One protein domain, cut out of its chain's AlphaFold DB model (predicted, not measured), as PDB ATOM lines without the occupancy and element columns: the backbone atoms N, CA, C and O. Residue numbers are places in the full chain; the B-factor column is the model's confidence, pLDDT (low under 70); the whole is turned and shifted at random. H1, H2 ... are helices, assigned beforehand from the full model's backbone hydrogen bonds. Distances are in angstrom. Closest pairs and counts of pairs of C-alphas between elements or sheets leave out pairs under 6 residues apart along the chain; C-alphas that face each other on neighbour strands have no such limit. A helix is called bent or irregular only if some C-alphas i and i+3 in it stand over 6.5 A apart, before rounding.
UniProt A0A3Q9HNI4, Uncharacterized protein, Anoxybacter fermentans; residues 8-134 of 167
ATOM      1  N   ARG A   8      34.521  25.751  24.795       84.62
ATOM      2  CA  ARG A   8      35.679  24.996  24.298       84.62
ATOM      3  C   ARG A   8      36.969  25.336  25.053       84.62
ATOM      4  O   ARG A   8      37.696  24.429  25.432       84.62
ATOM      5  N   ARG A   9      37.249  26.620  25.306       86.12
ATOM      6  CA  ARG A   9      38.455  27.053  26.040       86.12
ATOM      7  C   ARG A   9      38.412  26.642  27.506       86.12
ATOM      8  O   ARG A   9      39.404  26.142  28.025       86.12
ATOM      9  N   LYS A  10      37.244  26.778  28.143       89.50
ATOM     10  CA  LYS A  10      37.024  26.281  29.508       89.50
ATOM     11  C   LYS A  10      37.280  24.781  29.587       89.50
ATOM     12  O   LYS A  10      38.041  24.353  30.441       89.50
ATOM     13  N   PHE A  11      36.703  24.004  28.672       92.94
ATOM     14  CA  PHE A  11      36.906  22.559  28.623       92.94
ATOM     15  C   PHE A  11      38.394  22.189  28.522       92.94
ATOM     16  O   PHE A  11      38.866  21.403  29.334       92.94
ATOM     17  N   VAL A  12      39.148  22.806  27.603       92.88
ATOM     18  CA  VAL A  12      40.598  22.566  27.444       92.88
ATOM     19  C   VAL A  12      41.371  22.908  28.725       92.88
ATOM     20  O   VAL A  12      42.243  22.147  29.137       92.88
ATOM     21  N   TYR A  13      41.021  24.014  29.388       92.88
ATOM     22  CA  TYR A  13      41.628  24.404  30.660       92.88
ATOM     23  C   TYR A  13      41.343  23.388  31.780       92.88
ATOM     24  O   TYR A  13      42.269  22.931  32.444       92.88
ATOM     25  N   TYR A  14      40.078  22.996  31.972       94.88
ATOM     26  CA  TYR A  14      39.690  22.029  33.005       94.88
ATOM     27  C   TYR A  14      40.246  20.628  32.732       94.88
ATOM     28  O   TYR A  14      40.645  19.945  33.670       94.88
ATOM     29  N   LEU A  15      40.340  20.222  31.463       95.69
ATOM     30  CA  LEU A  15      40.999  18.984  31.053       95.69
ATOM     31  C   LEU A  15      42.494  19.007  31.410       95.69
ATOM     32  O   LEU A  15      43.009  18.053  31.987       95.69
ATOM     33  N   GLY A  16      43.183  20.118  31.127       94.00
ATOM     34  CA  GLY A  16      44.580  20.301  31.524       94.00
ATOM     35  C   GLY A  16      44.769  20.239  33.041       94.00
ATOM     36  O   GLY A  16      45.655  19.540  33.529       94.00
ATOM     37  N   MET A  17      43.886  20.894  33.798       95.38
ATOM     38  CA  MET A  17      43.895  20.851  35.262       95.38
ATOM     39  C   MET A  17      43.646  19.439  35.807       95.38
ATOM     40  O   MET A  17      44.335  19.018  36.733       95.38
ATOM     41  N   MET A  18      42.723  18.681  35.208       96.44
ATOM     42  CA  MET A  18      42.490  17.274  35.544       96.44
ATOM     43  C   MET A  18      43.764  16.441  35.354       96.44
ATOM     44  O   MET A  18      44.120  15.671  36.244       96.44
ATOM     45  N   PHE A  19      44.482  16.616  34.240       96.12
ATOM     46  CA  PHE A  19      45.750  15.919  34.015       96.12
ATOM     47  C   PHE A  19      46.821  16.316  35.026       96.12
ATOM     48  O   PHE A  19      47.498  15.434  35.541       96.12
ATOM     49  N   ILE A  20      46.942  17.592  35.400       95.31
ATOM     50  CA  ILE A  20      47.880  17.968  36.468       95.31
ATOM     51  C   ILE A  20      47.520  17.284  37.785       95.31
ATOM     52  O   ILE A  20      48.408  16.728  38.424       95.31
ATOM     53  N   ILE A  21      46.245  17.288  38.183       96.12
ATOM     54  CA  ILE A  21      45.809  16.669  39.441       96.12
ATOM     55  C   ILE A  21      46.122  15.172  39.432       96.12
ATOM     56  O   ILE A  21      46.730  14.671  40.373       96.12
ATOM     57  N   ILE A  22      45.771  14.462  38.358       94.50
ATOM     58  CA  ILE A  22      46.051  13.026  38.227       94.50
ATOM     59  C   ILE A  22      47.558  12.768  38.247       94.50
ATOM     60  O   ILE A  22      48.021  11.911  38.994       94.50
ATOM     61  N   GLY A  23      48.337  13.525  37.475       92.69
ATOM     62  CA  GLY A  23      49.788  13.370  37.408       92.69
ATOM     63  C   GLY A  23      50.459  13.649  38.747       92.69
ATOM     64  O   GLY A  23      51.347  12.906  39.156       92.69
ATOM     65  N   PHE A  24      49.990  14.664  39.470       93.50
ATOM     66  CA  PHE A  24      50.480  15.003  40.799       93.50
ATOM     67  C   PHE A  24      50.116  13.933  41.835       93.50
ATOM     68  O   PHE A  24      50.968  13.542  42.628       93.50
ATOM     69  N   LEU A  25      48.893  13.398  41.799       92.38
ATOM     70  CA  LEU A  25      48.487  12.284  42.663       92.38
ATOM     71  C   LEU A  25      49.297  11.016  42.366       92.38
ATOM     72  O   LEU A  25      49.761  10.357  43.294       92.38
ATOM     73  N   MET A  26      49.529  10.703  41.088       87.00
ATOM     74  CA  MET A  26      50.404   9.599  40.680       87.00
ATOM     75  C   MET A  26      51.849   9.821  41.141       87.00
ATOM     76  O   MET A  26      52.498   8.874  41.579       87.00
ATOM     77  N   PHE A  27      52.347  11.059  41.090       88.38
ATOM     78  CA  PHE A  27      53.677  11.404  41.587       88.38
ATOM     79  C   PHE A  27      53.774  11.206  43.105       88.38
ATOM     80  O   PHE A  27      54.674  10.507  43.569       88.38
ATOM     81  N   LEU A  28      52.818  11.756  43.860       87.81
ATOM     82  CA  LEU A  28      52.763  11.669  45.320       87.81
ATOM     83  C   LEU A  28      52.614  10.221  45.801       87.81
ATOM     84  O   LEU A  28      53.217   9.822  46.796       87.81
ATOM     85  N   SER A  29      51.870   9.412  45.047       83.62
ATOM     86  CA  SER A  29      51.720   7.984  45.300       83.62
ATOM     87  C   SER A  29      53.066   7.250  45.355       83.62
ATOM     88  O   SER A  29      53.208   6.339  46.169       83.62
ATOM     89  N   ASN A  30      54.085   7.673  44.592       77.50
ATOM     90  CA  ASN A  30      55.400   7.027  44.658       77.50
ATOM     91  C   ASN A  30      56.037   7.112  46.058       77.50
ATOM     92  O   ASN A  30      56.684   6.161  46.486       77.50
ATOM     93  N   PHE A  31      55.829   8.205  46.798       77.62
ATOM     94  CA  PHE A  31      56.388   8.370  48.147       77.62
ATOM     95  C   PHE A  31      55.654   7.532  49.189       77.62
ATOM     96  O   PHE A  31      56.271   7.028  50.127       77.62
ATOM     97  N   ILE A  32      54.349   7.329  48.993       76.31
ATOM     98  CA  ILE A  32      53.564   6.402  49.807       76.31
ATOM     99  C   ILE A  32      54.158   4.997  49.639       76.31
ATOM    100  O   ILE A  32      54.577   4.390  50.619       76.31
ATOM    101  N   PHE A  33      54.311   4.519  48.403       67.25
ATOM    102  CA  PHE A  33      54.830   3.173  48.141       67.25
ATOM    103  C   PHE A  33      56.273   2.949  48.619       67.25
ATOM    104  O   PHE A  33      56.525   1.908  49.221       67.25
ATOM    105  N   ILE A  34      57.183   3.921  48.454       64.00
ATOM    106  CA  ILE A  34      58.553   3.828  49.004       64.00
ATOM    107  C   ILE A  34      58.529   3.632  50.524       64.00
ATOM    108  O   ILE A  34      59.286   2.829  51.065       64.00
ATOM    109  N   THR A  35      57.650   4.352  51.224       60.41
ATOM    110  CA  THR A  35      57.567   4.289  52.689       60.41
ATOM    111  C   THR A  35      57.026   2.934  53.168       60.41
ATOM    112  O   THR A  35      57.461   2.423  54.197       60.41
ATOM    113  N   PHE A  36      56.119   2.312  52.406       57.38
ATOM    114  CA  PHE A  36      55.567   0.988  52.721       57.38
ATOM    115  C   PHE A  36      56.487  -0.186  52.318       57.38
ATOM    116  O   PHE A  36      56.435  -1.230  52.971       57.38
ATOM    117  N   GLU A  37      57.363  -0.034  51.317       53.72
ATOM    118  CA  GLU A  37      58.345  -1.061  50.901       53.72
ATOM    119  C   GLU A  37      59.443  -1.336  51.947       53.72
ATOM    120  O   GLU A  37      60.039  -2.410  51.939       53.72
ATOM    121  N   GLY A  38      59.669  -0.416  52.893       51.78
ATOM    122  CA  GLY A  38      60.560  -0.615  54.044       51.78
ATOM    123  C   GLY A  38      59.930  -1.356  55.235       51.78
ATOM    124  O   GLY A  38      60.580  -1.499  56.268       51.78
ATOM    125  N   SER A  39      58.671  -1.801  55.130       49.00
ATOM    126  CA  SER A  39      57.926  -2.423  56.235       49.00
ATOM    127  C   SER A  39      57.738  -3.944  56.058       49.00
ATOM    128  O   SER A  39      57.610  -4.417  54.928       49.00
ATOM    129  N   PRO A  40      57.637  -4.741  57.147       50.62
ATOM    130  CA  PRO A  40      57.474  -6.206  57.079       50.62
ATOM    131  C   PRO A  40      56.162  -6.667  56.419       50.62
ATOM    132  O   PRO A  40      56.017  -7.837  56.075       50.62
ATOM    133  N   PHE A  41      55.208  -5.746  56.244       47.41
ATOM    134  CA  PHE A  41      53.909  -5.957  55.601       47.41
ATOM    135  C   PHE A  41      53.886  -5.524  54.125       47.41
ATOM    136  O   PHE A  41      52.839  -5.615  53.482       47.41
ATOM    137  N   GLY A  42      55.024  -5.094  53.565       48.09
ATOM    138  CA  GLY A  42      55.219  -4.819  52.140       48.09
ATOM    139  C   GLY A  42      55.206  -6.105  51.313       48.09
ATOM    140  O   GLY A  42      56.189  -6.471  50.669       48.09
ATOM    141  N   HIS A  43      54.103  -6.852  51.355       45.91
ATOM    142  CA  HIS A  43      53.881  -7.950  50.434       45.91
ATOM    143  C   HIS A  43      53.975  -7.406  49.015       45.91
ATOM    144  O   HIS A  43      53.225  -6.509  48.644       45.91
ATOM    145  N   LYS A  44      54.924  -7.979  48.265       49.22
ATOM    146  CA  LYS A  44      55.145  -7.944  46.814       49.22
ATOM    147  C   LYS A  44      53.838  -7.760  46.027       49.22
ATOM    148  O   LYS A  44      53.279  -8.705  45.473       49.22
ATOM    149  N   GLY A  45      53.348  -6.526  46.003       42.72
ATOM    150  CA  GLY A  45      51.991  -6.166  45.617       42.72
ATOM    151  C   GLY A  45      51.869  -5.968  44.118       42.72
ATOM    152  O   GLY A  45      51.793  -4.843  43.644       42.72
ATOM    153  N   PHE A  46      51.893  -7.086  43.396       44.09
ATOM    154  CA  PHE A  46      50.952  -7.487  42.343       44.09
ATOM    155  C   PHE A  46      50.634  -6.579  41.131       44.09
ATOM    156  O   PHE A  46      50.194  -7.127  40.126       44.09
ATOM    157  N   PHE A  47      50.866  -5.262  41.109       38.91
ATOM    158  CA  PHE A  47      50.259  -4.435  40.053       38.91
ATOM    159  C   PHE A  47      51.107  -4.119  38.819       38.91
ATOM    160  O   PHE A  47      50.512  -3.983  37.762       38.91
ATOM    161  N   PHE A  48      52.446  -4.061  38.847       43.34
ATOM    162  CA  PHE A  48      53.220  -3.797  37.611       43.34
ATOM    163  C   PHE A  48      54.682  -4.273  37.675       43.34
ATOM    164  O   PHE A  48      55.608  -3.480  37.524       43.34
ATOM    165  N   ARG A  49      54.929  -5.581  37.825       42.59
ATOM    166  CA  ARG A  49      56.218  -6.168  37.407       42.59
ATOM    167  C   ARG A  49      56.125  -6.561  35.928       42.59
ATOM    168  O   ARG A  49      56.190  -7.735  35.589       42.59
ATOM    169  N   ARG A  50      55.920  -5.587  35.030       42.88
ATOM    170  CA  ARG A  50      56.106  -5.818  33.587       42.88
ATOM    171  C   ARG A  50      57.588  -5.627  33.292       42.88
ATOM    172  O   ARG A  50      58.025  -4.541  32.937       42.88
ATOM    173  N   THR A  51      58.359  -6.685  33.510       40.75
ATOM    174  CA  THR A  51      59.727  -6.806  33.008       40.75
ATOM    175  C   THR A  51      59.671  -6.768  31.481       40.75
ATOM    176  O   THR A  51      59.354  -7.774  30.849       40.75
ATOM    177  N   SER A  52      59.919  -5.613  30.868       43.03
ATOM    178  CA  SER A  52      60.348  -5.579  29.471       43.03
ATOM    179  C   SER A  52      61.777  -6.144  29.426       43.03
ATOM    180  O   SER A  52      62.653  -5.586  30.085       43.03
ATOM    181  N   PRO A  53      62.057  -7.226  28.677       45.47
ATOM    182  CA  PRO A  53      63.367  -7.892  28.690       45.47
ATOM    183  C   PRO A  53      64.514  -7.077  28.070       45.47
ATOM    184  O   PRO A  53      65.627  -7.575  27.979       45.47
ATOM    185  N   PHE A  54      64.250  -5.861  27.579       44.31
ATOM    186  CA  PHE A  54      65.125  -5.179  26.621       44.31
ATOM    187  C   PHE A  54      65.938  -4.007  27.188       44.31
ATOM    188  O   PHE A  54      66.835  -3.515  26.513       44.31
ATOM    189  N   LEU A  55      65.654  -3.547  28.409       50.09
ATOM    190  CA  LEU A  55      66.350  -2.413  29.026       50.09
ATOM    191  C   LEU A  55      66.667  -2.764  30.482       50.09
ATOM    192  O   LEU A  55      65.801  -2.689  31.350       50.09
ATOM    193  N   GLY A  56      67.906  -3.201  30.717       43.66
ATOM    194  CA  GLY A  56      68.444  -3.567  32.028       43.66
ATOM    195  C   GLY A  56      68.592  -2.363  32.955       43.66
ATOM    196  O   GLY A  56      69.692  -1.862  33.149       43.66
ATOM    197  N   PHE A  57      67.478  -1.897  33.514       44.59
ATOM    198  CA  PHE A  57      67.454  -0.937  34.613       44.59
ATOM    199  C   PHE A  57      67.014  -1.673  35.877       44.59
ATOM    200  O   PHE A  57      65.895  -2.187  35.940       44.59
ATOM    201  N   ASP A  58      67.906  -1.752  36.864       49.50
ATOM    202  CA  ASP A  58      67.685  -2.489  38.104       49.50
ATOM    203  C   ASP A  58      66.354  -2.121  38.780       49.50
ATOM    204  O   ASP A  58      65.965  -0.957  38.923       49.50
ATOM    205  N   SER A  59      65.660  -3.182  39.183       57.22
ATOM    206  CA  SER A  59      64.220  -3.330  39.444       57.22
ATOM    207  C   SER A  59      63.553  -2.367  40.441       57.22
ATOM    208  O   SER A  59      62.339  -2.441  40.608       57.22
ATOM    209  N   ILE A  60      64.305  -1.489  41.106       50.91
ATOM    210  CA  ILE A  60      63.797  -0.547  42.120       50.91
ATOM    211  C   ILE A  60      63.952   0.898  41.622       50.91
ATOM    212  O   ILE A  60      62.972   1.639  41.544       50.91
ATOM    213  N   VAL A  61      65.154   1.274  41.171       51.03
ATOM    214  CA  VAL A  61      65.427   2.613  40.616       51.03
ATOM    215  C   VAL A  61      64.730   2.796  39.266       51.03
ATOM    216  O   VAL A  61      64.158   3.853  39.013       51.03
ATOM    217  N   GLY A  62      64.690   1.754  38.427       57.62
ATOM    218  CA  GLY A  62      64.008   1.802  37.129       57.62
ATOM    219  C   GLY A  62      62.493   1.988  37.247       57.62
ATOM    220  O   GLY A  62      61.908   2.791  36.523       57.62
ATOM    221  N   GLY A  63      61.847   1.303  38.197       62.19
ATOM    222  CA  GLY A  63      60.399   1.403  38.412       62.19
ATOM    223  C   GLY A  63      59.965   2.777  38.931       62.19
ATOM    224  O   GLY A  63      58.982   3.337  38.443       62.19
ATOM    225  N   PHE A  64      60.729   3.342  39.871       61.97
ATOM    226  CA  PHE A  64      60.494   4.688  40.393       61.97
ATOM    227  C   PHE A  64      60.802   5.772  39.351       61.97
ATOM    228  O   PHE A  64      60.001   6.688  39.170       61.97
ATOM    229  N   ALA A  65      61.904   5.642  38.605       67.50
ATOM    230  CA  ALA A  65      62.268   6.587  37.552       67.50
ATOM    231  C   ALA A  65      61.233   6.606  36.417       67.50
ATOM    232  O   ALA A  65      60.782   7.678  36.025       67.50
ATOM    233  N   ILE A  66      60.783   5.444  35.931       71.25
ATOM    234  CA  ILE A  66      59.788   5.370  34.848       71.25
ATOM    235  C   ILE A  66      58.436   5.939  35.303       71.25
ATOM    236  O   ILE A  66      57.824   6.721  34.571       71.25
ATOM    237  N   ARG A  67      57.972   5.605  36.517       70.44
ATOM    238  CA  ARG A  67      56.719   6.158  37.060       70.44
ATOM    239  C   ARG A  67      56.819   7.659  37.299       70.44
ATOM    240  O   ARG A  67      55.945   8.386  36.835       70.44
ATOM    241  N   GLY A  68      57.893   8.132  37.929       77.25
ATOM    242  CA  GLY A  68      58.137   9.556  38.152       77.25
ATOM    243  C   GLY A  68      58.178  10.348  36.843       77.25
ATOM    244  O   GLY A  68      57.457  11.334  36.699       77.25
ATOM    245  N   VAL A  69      58.935   9.875  35.845       85.00
ATOM    246  CA  VAL A  69      59.001  10.492  34.507       85.00
ATOM    247  C   VAL A  69      57.629  10.498  33.827       85.00
ATOM    248  O   VAL A  69      57.243  11.510  33.236       85.00
ATOM    249  N   SER A  70      56.850   9.418  33.950       84.06
ATOM    250  CA  SER A  70      55.490   9.369  33.399       84.06
ATOM    251  C   SER A  70      54.561  10.402  34.051       84.06
ATOM    252  O   SER A  70      53.817  11.090  33.350       84.06
ATOM    253  N   SER A  71      54.661  10.587  35.373       87.31
ATOM    254  CA  SER A  71      53.885  11.585  36.111       87.31
ATOM    255  C   SER A  71      54.246  13.003  35.681       87.31
ATOM    256  O   SER A  71      53.354  13.786  35.359       87.31
ATOM    257  N   PHE A  72      55.540  13.328  35.600       89.75
ATOM    258  CA  PHE A  72      55.985  14.645  35.140       89.75
ATOM    259  C   PHE A  72      55.559  14.931  33.701       89.75
ATOM    260  O   PHE A  72      55.109  16.038  33.415       89.75
ATOM    261  N   THR A  73      55.619  13.937  32.815       91.94
ATOM    262  CA  THR A  73      55.155  14.084  31.427       91.94
ATOM    263  C   THR A  73      53.679  14.485  31.384       91.94
ATOM    264  O   THR A  73      53.310  15.432  30.691       91.94
ATOM    265  N   LEU A  74      52.834  13.827  32.182       93.19
ATOM    266  CA  LEU A  74      51.407  14.134  32.259       93.19
ATOM    267  C   LEU A  74      51.141  15.536  32.847       93.19
ATOM    268  O   LEU A  74      50.292  16.265  32.334       93.19
ATOM    269  N   ILE A  75      51.900  15.944  33.872       94.00
ATOM    270  CA  ILE A  75      51.817  17.290  34.468       94.00
ATOM    271  C   ILE A  75      52.208  18.364  33.447       94.00
ATOM    272  O   ILE A  75      51.517  19.374  33.325       94.00
ATOM    273  N   ILE A  76      53.282  18.143  32.684       94.75
ATOM    274  CA  ILE A  76      53.745  19.072  31.645       94.75
ATOM    275  C   ILE A  76      52.676  19.220  30.559       94.75
ATOM    276  O   ILE A  76      52.304  20.343  30.217       94.75
ATOM    277  N   ILE A  77      52.126  18.105  30.065       95.44
ATOM    278  CA  ILE A  77      51.035  18.118  29.079       95.44
ATOM    279  C   ILE A  77      49.822  18.881  29.634       95.44
ATOM    280  O   ILE A  77      49.276  19.752  28.954       95.44
ATOM    281  N   GLY A  78      49.430  18.612  30.882       94.69
ATOM    282  CA  GLY A  78      48.344  19.330  31.552       94.69
ATOM    283  C   GLY A  78      48.603  20.837  31.666       94.69
ATOM    284  O   GLY A  78      47.704  21.644  31.416       94.69
ATOM    285  N   GLY A  79      49.843  21.231  31.963       94.19
ATOM    286  CA  GLY A  79      50.270  22.627  32.045       94.19
ATOM    287  C   GLY A  79      50.170  23.353  30.710       94.19
ATOM    288  O   GLY A  79      49.600  24.444  30.645       94.19
ATOM    289  N   VAL A  80      50.640  22.726  29.629       94.06
ATOM    290  CA  VAL A  80      50.518  23.274  28.271       94.06
ATOM    291  C   VAL A  80      49.047  23.463  27.898       94.06
ATOM    292  O   VAL A  80      48.662  24.548  27.462       94.06
ATOM    293  N   LEU A  81      48.194  22.462  28.142       93.56
ATOM    294  CA  LEU A  81      46.755  22.568  27.876       93.56
ATOM    295  C   LEU A  81      46.104  23.722  28.651       93.56
ATOM    296  O   LEU A  81      45.293  24.456  28.086       93.56
ATOM    297  N   MET A  82      46.486  23.948  29.910       92.62
ATOM    298  CA  MET A  82      45.987  25.093  30.676       92.62
ATOM    299  C   MET A  82      46.451  26.438  30.113       92.62
ATOM    300  O   MET A  82      45.653  27.376  30.062       92.62
ATOM    301  N   ILE A  83      47.705  26.551  29.663       90.44
ATOM    302  CA  ILE A  83      48.220  27.775  29.029       90.44
ATOM    303  C   ILE A  83      47.417  28.096  27.763       90.44
ATOM    304  O   ILE A  83      46.994  29.236  27.571       90.44
ATOM    305  N   VAL A  84      47.131  27.086  26.946       91.25
ATOM    306  CA  VAL A  84      46.304  27.237  25.742       91.25
ATOM    307  C   VAL A  84      44.849  27.549  26.095       91.25
ATOM    308  O   VAL A  84      44.220  28.397  25.466       91.25
ATOM    309  N   GLY A  85      44.300  26.909  27.129       89.19
ATOM    310  CA  GLY A  85      42.930  27.140  27.586       89.19
ATOM    311  C   GLY A  85      42.699  28.568  28.091       89.19
ATOM    312  O   GLY A  85      41.665  29.162  27.780       89.19
ATOM    313  N   ARG A  86      43.670  29.143  28.819       87.75
ATOM    314  CA  ARG A  86      43.582  30.513  29.361       87.75
ATOM    315  C   ARG A  86      43.880  31.593  28.320       87.75
ATOM    316  O   ARG A  86      43.199  32.612  28.305       87.75
ATOM    317  N   ALA A  87      44.887  31.377  27.474       86.25
ATOM    318  CA  ALA A  87      45.409  32.396  26.566       86.25
ATOM    319  C   ALA A  87      44.920  32.229  25.120       86.25
ATOM    320  O   ALA A  87      45.209  33.076  24.289       86.25
ATOM    321  N   GLY A  88      44.185  31.161  24.801       88.00
ATOM    322  CA  GLY A  88      43.822  30.832  23.423       88.00
ATOM    323  C   GLY A  88      45.020  30.340  22.604       88.00
ATOM    324  O   GLY A  88      46.145  30.262  23.093       88.00
ATOM    325  N   LEU A  89      44.788  29.962  21.345       87.19
ATOM    326  CA  LEU A  89      45.856  29.465  20.464       87.19
ATOM    327  C   LEU A  89      46.810  30.589  20.042       87.19
ATOM    328  O   LEU A  89      48.012  30.356  19.944       87.19
ATOM    329  N   ALA A  90      46.283  31.799  19.830       86.19
ATOM    330  CA  ALA A  90      47.098  32.941  19.438       86.19
ATOM    331  C   ALA A  90      47.818  33.551  20.647       86.19
ATOM    332  O   ALA A  90      49.024  33.775  20.612       86.19
ATOM    333  N   GLY A  91      47.116  33.724  21.773       83.25
ATOM    334  CA  GLY A  91      47.738  34.249  22.992       83.25
ATOM    335  C   GLY A  91      48.689  33.271  23.699       83.25
ATOM    336  O   GLY A  91      49.498  33.712  24.510       83.25
ATOM    337  N   SER A  92      48.640  31.965  23.402       86.25
ATOM    338  CA  SER A  92      49.647  30.990  23.871       86.25
ATOM    339  C   SER A  92      50.899  30.917  22.991       86.25
ATOM    340  O   SER A  92      51.841  30.220  23.358       86.25
ATOM    341  N   GLY A  93      50.927  31.620  21.854       86.00
ATOM    342  CA  GLY A  93      52.058  31.611  20.923       86.00
ATOM    343  C   GLY A  93      52.124  30.388  20.003       86.00
ATOM    344  O   GLY A  93      53.100  30.245  19.275       86.00
ATOM    345  N   ILE A  94      51.101  29.519  19.998       88.38
ATOM    346  CA  ILE A  94      50.999  28.402  19.038       88.38
ATOM    347  C   ILE A  94      50.735  28.936  17.627       88.38
ATOM    348  O   ILE A  94      51.277  28.424  16.652       88.38
ATOM    349  N   ILE A  95      49.895  29.969  17.522       89.56
ATOM    350  CA  ILE A  95      49.649  30.711  16.286       89.56
ATOM    351  C   ILE A  95      50.160  32.133  16.500       89.56
ATOM    352  O   ILE A  95      49.684  32.837  17.385       89.56
ATOM    353  N   LEU A  96      51.124  32.568  15.692       85.62
ATOM    354  CA  LEU A  96      51.687  33.914  15.782       85.62
ATOM    355  C   LEU A  96      50.836  34.895  14.968       85.62
ATOM    356  O   LEU A  96      51.163  35.230  13.836       85.62
ATOM    357  N   ASP A  97      49.721  35.320  15.557       89.44
ATOM    358  CA  ASP A  97      48.836  36.358  15.021       89.44
ATOM    359  C   ASP A  97      48.606  37.411  16.126       89.44
ATOM    360  O   ASP A  97      47.933  37.117  17.124       89.44
ATOM    361  N   PRO A  98      49.220  38.604  16.019       86.94
ATOM    362  CA  PRO A  98      49.197  39.599  17.084       86.94
ATOM    363  C   PRO A  98      47.803  40.201  17.303       86.94
ATOM    364  O   PRO A  98      47.445  40.495  18.447       86.94
ATOM    365  N   GLU A  99      46.986  40.345  16.256       88.94
ATOM    366  CA  GLU A  99      45.603  40.811  16.368       88.94
ATOM    367  C   GLU A  99      44.746  39.787  17.120       88.94
ATOM    368  O   GLU A  99      44.103  40.128  18.120       88.94
ATOM    369  N   ARG A 100      44.801  38.509  16.722       85.62
ATOM    370  CA  ARG A 100      44.063  37.436  17.410       85.62
ATOM    371  C   ARG A 100      44.549  37.217  18.839       85.62
ATOM    372  O   ARG A 100      43.743  36.910  19.716       85.62
ATOM    373  N   ALA A 101      45.837  37.411  19.115       87.12
ATOM    374  CA  ALA A 101      46.369  37.336  20.473       87.12
ATOM    375  C   ALA A 101      45.757  38.418  21.381       87.12
ATOM    376  O   ALA A 101      45.405  38.137  22.530       87.12
ATOM    377  N   ARG A 102      45.561  39.646  20.875       85.81
ATOM    378  CA  ARG A 102      44.883  40.715  21.633       85.81
ATOM    379  C   ARG A 102      43.433  40.359  21.940       85.81
ATOM    380  O   ARG A 102      42.977  40.587  23.061       85.81
ATOM    381  N   GLU A 103      42.716  39.796  20.972       87.31
ATOM    382  CA  GLU A 103      41.335  39.349  21.166       87.31
ATOM    383  C   GLU A 103      41.238  38.222  22.197       87.31
ATOM    384  O   GLU A 103      40.386  38.272  23.089       87.31
ATOM    385  N   ASP A 104      42.152  37.252  22.134       86.88
ATOM    386  CA  ASP A 104      42.205  36.129  23.066       86.88
ATOM    387  C   ASP A 104      42.483  36.565  24.509       86.88
ATOM    388  O   ASP A 104      41.906  36.005  25.446       86.88
ATOM    389  N   LEU A 105      43.312  37.595  24.692       88.00
ATOM    390  CA  LEU A 105      43.685  38.135  26.002       88.00
ATOM    391  C   LEU A 105      42.682  39.162  26.552       88.00
ATOM    392  O   LEU A 105      42.680  39.429  27.756       88.00
ATOM    393  N   LYS A 106      41.797  39.724  25.718       88.81
ATOM    394  CA  LYS A 106      40.839  40.778  26.105       88.81
ATOM    395  C   LYS A 106      39.986  40.427  27.336       88.81
ATOM    396  O   LYS A 106      39.866  41.287  28.215       88.81
ATOM    397  N   PRO A 107      39.421  39.209  27.476       86.19
ATOM    398  CA  PRO A 107      38.665  38.845  28.674       86.19
ATOM    399  C   PRO A 107      39.523  38.883  29.942       86.19
ATOM    400  O   PRO A 107      39.066  39.368  30.973       86.19
ATOM    401  N   TRP A 108      40.773  38.420  29.856       84.31
ATOM    402  CA  TRP A 108      41.692  38.372  30.991       84.31
ATOM    403  C   TRP A 108      42.187  39.764  31.388       84.31
ATOM    404  O   TRP A 108      42.187  40.113  32.566       84.31
ATOM    405  N   ASN A 109      42.510  40.600  30.399       88.62
ATOM    406  CA  ASN A 109      42.888  41.995  30.617       88.62
ATOM    407  C   ASN A 109      41.761  42.790  31.279       88.62
ATOM    408  O   ASN A 109      42.026  43.605  32.157       88.62
ATOM    409  N   ARG A 110      40.498  42.521  30.917       87.88
ATOM    410  CA  ARG A 110      39.346  43.173  31.551       87.88
ATOM    411  C   ARG A 110      39.186  42.777  33.019       87.88
ATOM    412  O   ARG A 110      38.920  43.644  33.841       87.88
ATOM    413  N   VAL A 111      39.368  41.496  33.351       88.25
ATOM    414  CA  VAL A 111      39.327  41.017  34.746       88.25
ATOM    415  C   VAL A 111      40.478  41.614  35.557       88.25
ATOM    416  O   VAL A 111      40.252  42.150  36.638       88.25
ATOM    417  N   LYS A 112      41.700  41.595  35.013       89.81
ATOM    418  CA  LYS A 112      42.877  42.176  35.671       89.81
ATOM    419  C   LYS A 112      42.732  43.689  35.873       89.81
ATOM    420  O   LYS A 112      43.083  44.189  36.934       89.81
ATOM    421  N   GLY A 113      42.199  44.403  34.882       91.38
ATOM    422  CA  GLY A 113      41.924  45.838  34.972       91.38
ATOM    423  C   GLY A 113      40.858  46.175  36.014       91.38
ATOM    424  O   GLY A 113      41.041  47.128  36.761       91.38
ATOM    425  N   GLY A 114      39.797  45.364  36.113       91.19
ATOM    426  CA  GLY A 114      38.787  45.494  37.168       91.19
ATOM    427  C   GLY A 114      39.405  45.391  38.560       91.19
ATOM    428  O   GLY A 114      39.262  46.309  39.350       91.19
ATOM    429  N   MET A 115      40.211  44.353  38.802       90.56
ATOM    430  CA  MET A 115      40.896  44.159  40.085       90.56
ATOM    431  C   MET A 115      41.808  45.337  40.465       90.56
ATOM    432  O   MET A 115      41.813  45.765  41.611       90.56
ATOM    433  N   ILE A 116      42.563  45.883  39.503       91.38
ATOM    434  CA  ILE A 116      43.416  47.059  39.738       91.38
ATOM    435  C   ILE A 116      42.560  48.283  40.079       91.38
ATOM    436  O   ILE A 116      42.882  49.014  41.011       91.38
ATOM    437  N   ASN A 117      41.474  48.503  39.337       88.81
ATOM    438  CA  ASN A 117      40.556  49.608  39.586       88.81
ATOM    439  C   ASN A 117      39.898  49.497  40.971       88.81
ATOM    440  O   ASN A 117      39.778  50.501  41.666       88.81
ATOM    441  N   ASP A 118      39.535  48.288  41.392       90.00
ATOM    442  CA  ASP A 118      38.967  48.030  42.715       90.00
ATOM    443  C   ASP A 118      39.973  48.394  43.820       90.00
ATOM    444  O   ASP A 118      39.626  49.125  44.744       90.00
ATOM    445  N   THR A 119      41.246  48.005  43.666       88.25
ATOM    446  CA  THR A 119      42.320  48.401  44.597       88.25
ATOM    447  C   THR A 119      42.550  49.913  44.612       88.25
ATOM    448  O   THR A 119      42.745  50.499  45.670       88.25
ATOM    449  N   LEU A 120      42.527  50.576  43.451       88.00
ATOM    450  CA  LEU A 120      42.728  52.026  43.371       88.00
ATOM    451  C   LEU A 120      41.594  52.805  44.046       88.00
ATOM    452  O   LEU A 120      41.863  53.811  44.694       88.00
ATOM    453  N   ASN A 121      40.349  52.343  43.934       84.69
ATOM    454  CA  ASN A 121      39.199  52.999  44.563       84.69
ATOM    455  C   ASN A 121      39.170  52.849  46.090       84.69
ATOM    456  O   ASN A 121      38.574  53.689  46.766       84.69
ATOM    457  N   GLU A 122      39.806  51.809  46.629       85.25
ATOM    458  CA  GLU A 122      39.956  51.605  48.074       85.25
ATOM    459  C   GLU A 122      41.015  52.536  48.690       85.25
ATOM    460  O   GLU A 122      40.973  52.845  49.879       85.25
ATOM    461  N   ILE A 123      41.945  53.055  47.884       88.94
ATOM    462  CA  ILE A 123      42.975  53.979  48.356       88.94
ATOM    463  C   ILE A 123      42.383  55.397  48.471       88.94
ATOM    464  O   ILE A 123      42.142  56.078  47.470       88.94
ATOM    465  N   ASP A 124      42.236  55.898  49.703       77.81
ATOM    466  CA  ASP A 124      41.708  57.244  50.011       77.81
ATOM    467  C   ASP A 124      42.440  58.385  49.280       77.81
ATOM    468  O   ASP A 124      41.850  59.421  48.951       77.81
ATOM    469  N   VAL A 125      43.729  58.193  48.984       79.25
ATOM    470  CA  VAL A 125      44.555  59.145  48.224       79.25
ATOM    471  C   VAL A 125      44.048  59.288  46.791       79.25
ATOM    472  O   VAL A 125      43.915  60.410  46.309       79.25
ATOM    473  N   VAL A 126      43.701  58.182  46.124       81.19
ATOM    474  CA  VAL A 126      43.158  58.209  44.759       81.19
ATOM    475  C   VAL A 126      41.792  58.874  44.774       81.19
ATOM    476  O   VAL A 126      41.551  59.769  43.977       81.19
ATOM    477  N   LYS A 127      40.928  58.549  45.742       76.69
ATOM    478  CA  LYS A 127      39.621  59.207  45.891       76.69
ATOM    479  C   LYS A 127      39.750  60.719  46.114       76.69
ATOM    480  O   LYS A 127      38.952  61.493  45.589       76.69
ATOM    481  N   THR A 128      40.764  61.148  46.862       75.25
ATOM    482  CA  THR A 128      41.048  62.564  47.141       75.25
ATOM    483  C   THR A 128      41.622  63.290  45.924       75.25
ATOM    484  O   THR A 128      41.219  64.416  45.641       75.25
ATOM    485  N   VAL A 129      42.527  62.653  45.178       80.25
ATOM    486  CA  VAL A 129      43.088  63.190  43.930       80.25
ATOM    487  C   VAL A 129      42.022  63.241  42.841       80.25
ATOM    488  O   VAL A 129      41.869  64.280  42.210       80.25
ATOM    489  N   THR A 130      41.219  62.189  42.677       78.38
ATOM    490  CA  THR A 130      40.071  62.177  41.766       78.38
ATOM    491  C   THR A 130      39.090  63.282  42.136       78.38
ATOM    492  O   THR A 130      38.741  64.057  41.261       78.38
ATOM    493  N   ARG A 131      38.720  63.469  43.411       72.19
ATOM    494  CA  ARG A 131      37.850  64.589  43.829       72.19
ATOM    495  C   ARG A 131      38.440  65.961  43.480       72.19
ATOM    496  O   ARG A 131      37.722  66.823  42.993       72.19
ATOM    497  N   LYS A 132      39.749  66.147  43.686       72.25
ATOM    498  CA  LYS A 132      40.457  67.395  43.348       72.25
ATOM    499  C   LYS A 132      40.581  67.638  41.839       72.25
ATOM    500  O   LYS A 132      40.539  68.783  41.416       72.25
ATOM    501  N   LEU A 133      40.763  66.587  41.039       73.06
ATOM    502  CA  LEU A 133      40.939  66.679  39.584       73.06
ATOM    503  C   LEU A 133      39.614  66.709  38.819       73.06
ATOM    504  O   LEU A 133      39.547  67.306  37.751       73.06
ATOM    505  N   SER A 134      38.569  66.070  39.348       62.47
ATOM    506  CA  SER A 134      37.251  65.990  38.701       62.47
ATOM    507  C   SER A 134      36.490  67.310  38.755       62.47
ATOM    508  O   SER A 134      35.407  67.389  38.187       62.47
TER     509      SER A 134
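What this domain is: This is residues 8 to 134 of the 167 residues of an uncharacterized protein of Anoxybacter fermentans (UniProt A0A3Q9HNI4). What is the overall shape? It is a long helical hairpin, H1 and H2 side by side and running opposite ways, with H3 leading away from the last residues of H2 as an arm and short H4 turning off at the far end of that arm. Residues 109 to 120 and 122 to 129 stick out free, and a long loop, residues 38 to 60, joins H1 to H2 at the other end of the hairpin. What is it made of, and how large is it? The printed part has 127 residues with four named helices, H1, H2, H3 and H4 in that order, and no named strand; its class is all helix. It is extended, with a radius of gyration of the C-alphas of 24.5 A and spans of 77 by 37 by 22 A.

Where its parts are: Where does the first helix run? H1 is residues 8 to 37, from C-alpha 8 at (35.679, 24.996, 24.298) to C-alpha 37, 43.6 A. Where does the chain go after it? H2 is residues 61 to 91 and 40.3 A long, beginning at C-alpha 61 at (65.427, 2.613, 40.616). It is irregular, with C-alphas 86 and 89 9.2 A apart, and has a kink of 70 degrees near residue 85. Which helices follow? H3, residues 98 to 122, is 34.5 A long; it is irregular too, with C-alphas 104 and 107 7.2 A apart, and has a kink of 50 degrees near residue 107. H4, residues 124 to 133, ends at C-alpha 133 at (40.939, 66.679, 39.584).

How they stand to each other: How do H1 and H2 stand? They form a helical hairpin and touch at a shallow tilt of 17 degrees, opposite ways; their closest C-alphas, of Gly 16 and Gly 78, are 3.9 A apart. How does H3 meet H2? Residues 87 to 91 of H2 touch residues 98 to 105 of H3, closest at the C-alphas of Gly 91 and Ala 101, 4.2 A, and the rough lines of the two helices are about perpendicular at 88 degrees. Where is H4? It is close to but not clearly touching H3, about perpendicular at 78 degrees, with the C-alphas of Leu 120 and Val 126 closest at 6.4 A; H1 and H3, H1 and H4, and H2 and H4 are apart. How are the helix backbones? Every O i to N i+4 pair is within hydrogen-bond range in H4, against 23 of 26 in H1, 25 of 27 in H2 and 19 of 21 in H3.

The domain as a whole: How far does it reach? The two C-alphas farthest apart, of Pro 53 and Lys 132, are 80.0 A apart. Is it continuous? The printed part has no cut; the link from H1 to H2 is long, that from H2 to H3 short and that from H3 to H4 tight. Where is confidence low? The mean pLDDT of the printed part is 77.6, and residues 33 to 65 and residue 134 are under 70.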